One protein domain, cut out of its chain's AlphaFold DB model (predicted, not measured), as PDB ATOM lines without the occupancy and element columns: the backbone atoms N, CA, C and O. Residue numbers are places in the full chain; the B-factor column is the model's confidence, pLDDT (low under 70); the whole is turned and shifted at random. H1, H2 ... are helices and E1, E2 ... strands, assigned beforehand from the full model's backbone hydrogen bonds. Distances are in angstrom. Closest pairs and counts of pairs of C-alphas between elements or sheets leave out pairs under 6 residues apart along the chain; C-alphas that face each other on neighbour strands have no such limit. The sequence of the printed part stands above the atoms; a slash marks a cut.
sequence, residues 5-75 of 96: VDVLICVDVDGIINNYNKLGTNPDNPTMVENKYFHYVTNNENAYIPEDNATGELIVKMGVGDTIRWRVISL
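AT A GLANCE: This is residues 5 to 75 of the 96 residues of an uncharacterized protein of Photorhabdus luminescens subsp. sonorensis (UniProt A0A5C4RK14). With little regular structure, this is a small three-strand sheet, E1 in its middle, with one short helix past the end of E1 and two long loops. Residues 25 to 30 stick out near the helix end, and residues 42 to 66 fold back near E2. The 71 printed residues, in order E1, H1, E2, E3, are of mixed class, with 26 in named elements. The sheet, E2 E1 E3, is mixed; the whole is loose, radius of gyration of the C-alphas 14.2 A, spanning 41 by 25 by 17 A.

IN THESE COORDINATES: E1 is residues 5 to 11, 19.3 A, from C-alpha 5 at (159.899, 250.595, 227.998). E3 is residues 67 to 74, 23.2 A, ending at (154.263, 261.910, 212.229). E2 is residues 38 to 41; H1 is residues 13 to 19.

HOW THE PARTS SIT: E1 and E3 are parallel at 21 degrees, with N 7 and O 69 at 2.9 A. E2 and E1 are antiparallel at 151 degrees, with N 10 and O 39 at 2.9 A. In H1 every O i to N i+4 pair is within hydrogen-bond range. H1 is only just not on the sheet, with 4 pairs of C-alphas within 10 A.

THE WHOLE: The printed part has no cut. Links H1 to E2 and E2 to E3 are long. Residues 49 to 53 are under pLDDT 70.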
ATOM      1  N   VAL A   5     161.165 249.887 228.137       95.00
ATOM      2  CA  VAL A   5     159.899 250.595 227.998       95.00
ATOM      3  C   VAL A   5     159.886 251.328 226.668       95.00
ATOM      4  O   VAL A   5     160.663 252.260 226.437       95.00
ATOM      5  N   ASP A   6     159.011 250.889 225.772       95.75
ATOM      6  CA  ASP A   6     158.794 251.542 224.488       95.75
ATOM      7  C   ASP A   6     157.874 252.752 224.635       95.75
ATOM      8  O   ASP A   6     156.779 252.657 225.190       95.75
ATOM      9  N   VAL A   7     158.308 253.886 224.087       95.12
ATOM     10  CA  VAL A   7     157.499 255.103 223.977       95.12
ATOM     11  C   VAL A   7     157.468 255.540 222.518       95.12
ATOM     12  O   VAL A   7     158.508 255.857 221.934       95.12
ATOM     13  N   LEU A   8     156.273 255.565 221.936       96.06
ATOM     14  CA  LEU A   8     156.000 256.159 220.634       96.06
ATOM     15  C   LEU A   8     155.521 257.600 220.827       96.06
ATOM     16  O   LEU A   8     154.579 257.851 221.569       96.06
ATOM     17  N   ILE A   9     156.170 258.534 220.143       96.19
ATOM     18  CA  ILE A   9     155.793 259.942 220.087       96.19
ATOM     19  C   ILE A   9     155.165 260.188 218.717       96.19
ATOM     20  O   ILE A   9     155.872 260.171 217.707       96.19
ATOM     21  N   CYS A  10     153.859 260.418 218.676       97.12
ATOM     22  CA  CYS A  10     153.164 260.840 217.465       97.12
ATOM     23  C   CYS A  10     153.148 262.373 217.391       97.12
ATOM     24  O   CYS A  10     152.791 263.026 218.369       97.12
ATOM     25  N   VAL A  11     153.538 262.942 216.250       97.94
ATOM     26  CA  VAL A  11     153.681 264.393 216.055       97.94
ATOM     27  C   VAL A  11     152.668 264.901 215.029       97.94
ATOM     28  O   VAL A  11     152.668 264.447 213.878       97.94
ATOM     29  N   ASP A  12     151.845 265.869 215.426       97.25
ATOM     30  CA  ASP A  12     150.963 266.629 214.535       97.25
ATOM     31  C   ASP A  12     151.755 267.723 213.801       97.25
ATOM     32  O   ASP A  12     151.848 268.876 214.228       97.25
ATOM     33  N   VAL A  13     152.391 267.333 212.696       97.81
ATOM     34  CA  VAL A  13     153.227 268.241 211.899       97.81
ATOM     35  C   VAL A  13     152.391 269.303 211.186       97.81
ATOM     36  O   VAL A  13     152.818 270.455 211.119       97.81
ATOM     37  N   ASP A  14     151.201 268.951 210.695       97.06
ATOM     38  CA  ASP A  14     150.317 269.904 210.021       97.06
ATOM     39  C   ASP A  14     149.851 270.991 210.997       97.06
ATOM     40  O   ASP A  14     149.915 272.178 210.674       97.06
ATOM     41  N   GLY A  15     149.479 270.619 212.226       96.94
ATOM     42  CA  GLY A  15     149.147 271.575 213.280       96.94
ATOM     43  C   GLY A  15     150.296 272.532 213.623       96.94
ATOM     44  O   GLY A  15     150.058 273.722 213.840       96.94
ATOM     45  N   ILE A  16     151.543 272.045 213.632       97.31
ATOM     46  CA  ILE A  16     152.733 272.888 213.842       97.31
ATOM     47  C   ILE A  16     152.929 273.844 212.660       97.31
ATOM     48  O   ILE A  16     153.066 275.049 212.860       97.31
ATOM     49  N   ILE A  17     152.938 273.348 211.423       95.44
ATOM     50  CA  ILE A  17     153.206 274.187 210.244       95.44
ATOM     51  C   ILE A  17     152.125 275.263 210.073       95.44
ATOM     52  O   ILE A  17     152.445 276.397 209.718       95.44
ATOM     53  N   ASN A  18     150.867 274.945 210.383       95.81
ATOM     54  CA  ASN A  18     149.755 275.886 210.254       95.81
ATOM     55  C   ASN A  18     149.757 276.985 211.329       95.81
ATOM     56  O   ASN A  18     149.294 278.093 211.062       95.81
ATOM     57  N   ASN A  19     150.278 276.707 212.530       96.88
ATOM     58  CA  ASN A  19     150.202 277.642 213.658       96.88
ATOM     59  C   ASN A  19     151.507 278.411 213.920       96.88
ATOM     60  O   ASN A  19     151.503 279.369 214.695       96.88
ATOM     61  N   TYR A  20     152.620 278.026 213.287       94.38
ATOM     62  CA  TYR A  20     153.921 278.677 213.454       94.38
ATOM     63  C   TYR A  20     154.393 279.321 212.148       94.38
ATOM     64  O   TYR A  20     154.895 278.659 211.247       94.38
ATOM     65  N   ASN A  21     154.344 280.656 212.095       86.00
ATOM     66  CA  ASN A  21     154.733 281.442 210.913       86.00
ATOM     67  C   ASN A  21     156.222 281.322 210.530       86.00
ATOM     68  O   ASN A  21     156.604 281.664 209.411       86.00
ATOM     69  N   LYS A  22     157.090 280.904 211.463       90.12
ATOM     70  CA  LYS A  22     158.525 280.712 211.218       90.12
ATOM     71  C   LYS A  22     159.091 279.617 212.117       90.12
ATOM     72  O   LYS A  22     159.085 279.749 213.339       90.12
ATOM     73  N   LEU A  23     159.649 278.581 211.496       94.06
ATOM     74  CA  LEU A  23     160.388 277.514 212.165       94.06
ATOM     75  C   LEU A  23     161.896 277.724 211.974       94.06
ATOM     76  O   LEU A  23     162.358 278.148 210.914       94.06
ATOM     77  N   GLY A  24     162.665 277.477 213.028       92.19
ATOM     78  CA  GLY A  24     164.115 277.586 213.037       92.19
ATOM     79  C   GLY A  24     164.769 276.404 212.327       92.19
ATOM     80  O   GLY A  24     164.267 275.285 212.362       92.19
ATOM     81  N   THR A  25     165.918 276.657 211.707       93.12
ATOM     82  CA  THR A  25     166.719 275.646 210.996       93.12
ATOM     83  C   THR A  25     168.005 275.272 211.738       93.12
ATOM     84  O   THR A  25     168.711 274.363 211.312       93.12
ATOM     85  N   ASN A  26     168.322 275.959 212.844       94.50
ATOM     86  CA  ASN A  26     169.497 275.673 213.663       94.50
ATOM     87  C   ASN A  26     169.180 274.558 214.684       94.50
ATOM     88  O   ASN A  26     168.397 274.807 215.603       94.50
ATOM     89  N   PRO A  27     169.792 273.363 214.587       91.50
ATOM     90  CA  PRO A  27     169.535 272.260 215.517       91.50
ATOM     91  C   PRO A  27     170.041 272.522 216.946       91.50
ATOM     92  O   PRO A  27     169.559 271.893 217.887       91.50
ATOM     93  N   ASP A  28     170.980 273.451 217.141       93.19
ATOM     94  CA  ASP A  28     171.453 273.837 218.477       93.19
ATOM     95  C   ASP A  28     170.546 274.874 219.153       93.19
ATOM     96  O   ASP A  28     170.630 275.072 220.364       93.19
ATOM     97  N   ASN A  29     169.649 275.502 218.387       92.94
ATOM     98  CA  ASN A  29     168.646 276.442 218.879       92.94
ATOM     99  C   ASN A  29     167.283 276.183 218.201       92.94
ATOM    100  O   ASN A  29     166.853 276.983 217.360       92.94
ATOM    101  N   PRO A  30     166.627 275.047 218.504       93.69
ATOM    102  CA  PRO A  30     165.378 274.663 217.857       93.69
ATOM    103  C   PRO A  30     164.228 275.601 218.242       93.69
ATOM    104  O   PRO A  30     164.183 276.132 219.353       93.69
ATOM    105  N   THR A  31     163.245 275.751 217.351       95.12
ATOM    106  CA  THR A  31     161.986 276.419 217.706       95.12
ATOM    107  C   THR A  31     161.242 275.594 218.747       95.12
ATOM    108  O   THR A  31     160.937 274.425 218.525       95.12
ATOM    109  N   MET A  32     160.929 276.222 219.878       93.56
ATOM    110  CA  MET A  32     160.062 275.632 220.888       93.56
ATOM    111  C   MET A  32     158.613 275.661 220.399       93.56
ATOM    112  O   MET A  32     158.094 276.717 220.040       93.56
ATOM    113  N   VAL A  33     157.974 274.496 220.403       95.25
ATOM    114  CA  VAL A  33     156.563 274.311 220.050       95.25
ATOM    115  C   VAL A  33     155.776 273.832 221.272       95.25
ATOM    116  O   VAL A  33     156.344 273.224 222.180       95.25
ATOM    117  N   GLU A  34     154.481 274.142 221.324       94.38
ATOM    118  CA  GLU A  34     153.600 273.728 222.420       94.38
ATOM    119  C   GLU A  34     153.480 272.197 222.487       94.38
ATOM    120  O   GLU A  34     153.510 271.507 221.470       94.38
ATOM    121  N   ASN A  35     153.301 271.647 223.690       93.19
ATOM    122  CA  ASN A  35     153.230 270.196 223.889       93.19
ATOM    123  C   ASN A  35     151.974 269.544 223.273       93.19
ATOM    124  O   ASN A  35     151.982 268.340 223.040       93.19
ATOM    125  N   LYS A  36     150.927 270.318 222.953       94.44
ATOM    126  CA  LYS A  36     149.664 269.826 222.369       94.44
ATOM    127  C   LYS A  36     149.810 269.102 221.023       94.44
ATOM    128  O   LYS A  36     148.906 268.373 220.643       94.44
ATOM    129  N   TYR A  37     150.922 269.307 220.313       96.62
ATOM    130  CA  TYR A  37     151.211 268.651 219.029       96.62
ATOM    131  C   TYR A  37     151.896 267.290 219.174       96.62
ATOM    132  O   TYR A  37     152.254 266.667 218.173       96.62
ATOM    133  N   PHE A  38     152.144 266.848 220.405       95.94
ATOM    134  CA  PHE A  38     152.818 265.593 220.701       95.94
ATOM    135  C   PHE A  38     151.863 264.680 221.455       95.94
ATOM    136  O   PHE A  38     151.235 265.094 222.424       95.94
ATOM    137  N   HIS A  39     151.798 263.426 221.026       94.88
ATOM    138  CA  HIS A  39     151.006 262.391 221.673       94.88
ATOM    139  C   HIS A  39     151.931 261.245 222.051       94.88
ATOM    140  O   HIS A  39     152.487 260.566 221.183       94.88
ATOM    141  N   TYR A  40     152.120 261.049 223.348       93.94
ATOM    142  CA  TYR A  40     152.996 260.010 223.868       93.94
ATOM    143  C   TYR A  40     152.198 258.741 224.166       93.94
ATOM    144  O   TYR A  40     151.196 258.767 224.879       93.94
ATOM    145  N   VAL A  41     152.657 257.616 223.627       92.50
ATOM    146  CA  VAL A  41     151.998 256.313 223.749       92.50
ATOM    147  C   VAL A  41     153.007 255.278 224.228       92.50
ATOM    148  O   VAL A  41     154.120 255.191 223.714       92.50
ATOM    149  N   THR A  42     152.611 254.471 225.206       93.19
ATOM    150  CA  THR A  42     153.370 253.317 225.701       93.19
ATOM    151  C   THR A  42     152.423 252.129 225.892       93.19
ATOM    152  O   THR A  42     151.224 252.251 225.634       93.19
ATOM    153  N   ASN A  43     152.940 250.960 226.273       88.12
ATOM    154  CA  ASN A  43     152.089 249.799 226.546       88.12
ATOM    155  C   ASN A  43     151.268 250.013 227.840       88.12
ATOM    156  O   ASN A  43     151.599 250.847 228.686       88.12
ATOM    157  N   ASN A  44     150.193 249.246 228.017       85.31
ATOM    158  CA  ASN A  44     149.308 249.402 229.179       85.31
ATOM    159  C   ASN A  44     149.996 249.083 230.517       85.31
ATOM    160  O   ASN A  44     149.584 249.594 231.555       85.31
ATOM    161  N   GLU A  45     151.026 248.238 230.505       88.00
ATOM    162  CA  GLU A  45     151.749 247.813 231.709       88.00
ATOM    163  C   GLU A  45     152.649 248.930 232.256       88.00
ATOM    164  O   GLU A  45     152.761 249.114 233.469       88.00
ATOM    165  N   ASN A  46     153.241 249.722 231.360       85.38
ATOM    166  CA  ASN A  46     154.094 250.855 231.688       85.38
ATOM    167  C   ASN A  46     153.313 252.169 231.807       85.38
ATOM    168  O   ASN A  46     153.821 253.121 232.402       85.38
ATOM    169  N   ALA A  47     152.088 252.246 231.289       82.06
ATOM    170  CA  ALA A  47     151.249 253.425 231.444       82.06
ATOM    171  C   ALA A  47     150.816 253.625 232.911       82.06
ATOM    172  O   ALA A  47     150.360 252.709 233.610       82.06
ATOM    173  N   TYR A  48     150.923 254.860 233.398       75.94
ATOM    174  CA  TYR A  48     150.256 255.281 234.624       75.94
ATOM    175  C   TYR A  48     148.834 255.747 234.270       75.94
ATOM    176  O   TYR A  48     148.660 256.811 233.700       75.94
ATOM    177  N   ILE A  49     147.820 254.923 234.579       67.75
ATOM    178  CA  ILE A  49     146.425 255.083 234.099       67.75
ATOM    179  C   ILE A  49     145.433 255.745 235.103       67.75
ATOM    180  O   ILE A  49     144.275 255.342 235.154       67.75
ATOM    181  N   PRO A  50     145.794 256.721 235.953       60.41
ATOM    182  CA  PRO A  50     144.803 257.624 236.541       60.41
ATOM    183  C   PRO A  50     144.620 258.929 235.744       60.41
ATOM    184  O   PRO A  50     143.817 259.757 236.158       60.41
ATOM    185  N   GLU A  51     145.331 259.110 234.622       62.41
ATOM    186  CA  GLU A  51     145.315 260.317 233.777       62.41
ATOM    187  C   GLU A  51     145.094 259.981 232.286       62.41
ATOM    188  O   GLU A  51     145.197 258.820 231.874       62.41
ATOM    189  N   ASP A  52     144.783 261.001 231.478       63.88
ATOM    190  CA  ASP A  52     144.601 260.884 230.027       63.88
ATOM    191  C   ASP A  52     145.913 260.480 229.326       63.88
ATOM    192  O   ASP A  52     146.918 261.193 229.364       63.88
ATOM    193  N   ASN A  53     145.894 259.340 228.630       64.06
ATOM    194  CA  ASN A  53     146.998 258.890 227.777       64.06
ATOM    195  C   ASN A  53     146.969 259.592 226.405       64.06
ATOM    196  O   ASN A  53     145.934 260.100 225.979       64.06
ATOM    197  N   ALA A  54     148.092 259.561 225.672       75.81
ATOM    198  CA  ALA A  54     148.232 260.179 224.345       75.81
ATOM    199  C   ALA A  54     148.062 261.714 224.328       75.81
ATOM    200  O   ALA A  54     147.636 262.299 223.329       75.81
ATOM    201  N   THR A  55     148.441 262.372 225.420       84.25
ATOM    202  CA  THR A  55     148.511 263.836 225.532       84.25
ATOM    203  C   THR A  55     149.959 264.317 225.378       84.25
ATOM    204  O   THR A  55     150.848 263.516 225.081       84.25
ATOM    205  N   GLY A  56     150.207 265.619 225.563       87.31
ATOM    206  CA  GLY A  56     151.537 266.240 225.481       87.31
ATOM    207  C   GLY A  56     152.513 265.844 226.595       87.31
ATOM    208  O   GLY A  56     153.654 266.313 226.593       87.31
ATOM    209  N   GLU A  57     152.084 265.005 227.538       88.69
ATOM    210  CA  GLU A  57     152.871 264.504 228.661       88.69
ATOM    211  C   GLU A  57     152.618 262.999 228.854       88.69
ATOM    212  O   GLU A  57     151.603 262.460 228.417       88.69
ATOM    213  N   LEU A  58     153.570 262.298 229.475       88.69
ATOM    214  CA  LEU A  58     153.449 260.874 229.783       88.69
ATOM    215  C   LEU A  58     154.088 260.572 231.133       88.69
ATOM    216  O   LEU A  58     155.276 260.835 231.341       88.69
ATOM    217  N   ILE A  59     153.315 259.939 232.009       89.12
ATOM    218  CA  ILE A  59     153.811 259.345 233.247       89.12
ATOM    219  C   ILE A  59     153.991 257.842 233.021       89.12
ATOM    220  O   ILE A  59     153.058 257.133 232.638       89.12
ATOM    221  N   VAL A  60     155.208 257.353 233.265       88.88
ATOM    222  CA  VAL A  60     155.598 255.962 233.001       88.88
ATOM    223  C   VAL A  60     155.972 255.250 234.297       88.88
ATOM    224  O   VAL A  60     156.766 255.757 235.089       88.88
ATOM    225  N   LYS A  61     155.444 254.040 234.483       90.12
ATOM    226  CA  LYS A  61     155.872 253.082 235.505       90.12
ATOM    227  C   LYS A  61     157.018 252.229 234.958       90.12
ATOM    228  O   LYS A  61     156.857 251.553 233.943       90.12
ATOM    229  N   MET A  62     158.161 252.244 235.641       91.38
ATOM    230  CA  MET A  62     159.326 251.420 235.302       91.38
ATOM    231  C   MET A  62     160.171 251.097 236.531       91.38
ATOM    232  O   MET A  62     160.119 251.810 237.537       91.38
ATOM    233  N   GLY A  63     160.960 250.033 236.433       93.06
ATOM    234  CA  GLY A  63     161.954 249.646 237.419       93.06
ATOM    235  C   GLY A  63     163.236 250.475 237.331       93.06
ATOM    236  O   GLY A  63     163.588 251.063 236.305       93.06
ATOM    237  N   VAL A  64     163.979 250.511 238.439       93.00
ATOM    238  CA  VAL A  64     165.325 251.098 238.461       93.00
ATOM    239  C   VAL A  64     166.253 250.238 237.602       93.00
ATOM    240  O   VAL A  64     166.421 249.053 237.871       93.00
ATOM    241  N   GLY A  65     166.886 250.854 236.601       93.88
ATOM    242  CA  GLY A  65     167.787 250.175 235.662       93.88
ATOM    243  C   GLY A  65     167.154 249.826 234.310       93.88
ATOM    244  O   GLY A  65     167.882 249.419 233.402       93.88
ATOM    245  N   ASP A  66     165.845 250.034 234.152       95.12
ATOM    246  CA  ASP A  66     165.160 249.881 232.867       95.12
ATOM    247  C   ASP A  66     165.603 250.941 231.852       95.12
ATOM    248  O   ASP A  66     166.108 252.017 232.189       95.12
ATOM    249  N   THR A  67     165.405 250.629 230.572       95.12
ATOM    250  CA  THR A  67     165.748 251.520 229.459       95.12
ATOM    251  C   THR A  67     164.493 252.038 228.779       95.12
ATOM    252  O   THR A  67     163.623 251.264 228.400       95.12
ATOM    253  N   ILE A  68     164.433 253.347 228.522       94.44
ATOM    254  CA  ILE A  68     163.380 253.923 227.678       94.44
ATOM    255  C   ILE A  68     163.850 253.971 226.228       94.44
ATOM    256  O   ILE A  68     164.824 254.665 225.899       94.44
ATOM    257  N   ARG A  69     163.115 253.300 225.342       95.62
ATOM    258  CA  ARG A  69     163.309 253.386 223.896       95.62
ATOM    259  C   ARG A  69     162.267 254.317 223.291       95.62
ATOM    260  O   ARG A  69     161.095 253.983 223.171       95.62
ATOM    261  N   TRP A  70     162.735 255.486 222.876       94.56
ATOM    262  CA  TRP A  70     161.915 256.520 222.256       94.56
ATOM    263  C   TRP A  70     161.879 256.312 220.746       94.56
ATOM    264  O   TRP A  70     162.930 256.177 220.117       94.56
ATOM    265  N   ARG A  71     160.684 256.320 220.167       96.38
ATOM    266  CA  ARG A  71     160.454 256.313 218.721       96.38
ATOM    267  C   ARG A  71     159.549 257.479 218.372       96.38
ATOM    268  O   ARG A  71     158.666 257.812 219.153       96.38
ATOM    269  N   VAL A  72     159.762 258.094 217.216       97.44
ATOM    270  CA  VAL A  72     158.956 259.229 216.762       97.44
ATOM    271  C   VAL A  72     158.321 258.916 215.415       97.44
ATOM    272  O   VAL A  72     158.942 258.277 214.562       97.44
ATOM    273  N   ILE A  73     157.080 259.354 215.241       98.25
ATOM    274  CA  ILE A  73     156.326 259.225 214.002       98.25
ATOM    275  C   ILE A  73     155.471 260.473 213.780       98.25
ATOM    276  O   ILE A  73     154.977 261.059 214.738       98.25
ATOM    277  N   SER A  74     155.294 260.915 212.538       98.31
ATOM    278  CA  SER A  74     154.263 261.910 212.229       98.31
ATOM    279  C   SER A  74     152.888 261.236 212.199       98.31
ATOM    280  O   SER A  74     152.787 260.031 211.957       98.31
ATOM    281  N   LEU A  75     151.806 261.999 212.383       97.19
ATOM    282  CA  LEU A  75     150.444 261.464 212.213       97.19
ATOM    283  C   LEU A  75     150.172 260.941 210.790       97.19
ATOM    284  O   LEU A  75     149.285 260.115 210.591       97.19
TER     285      LEU A  75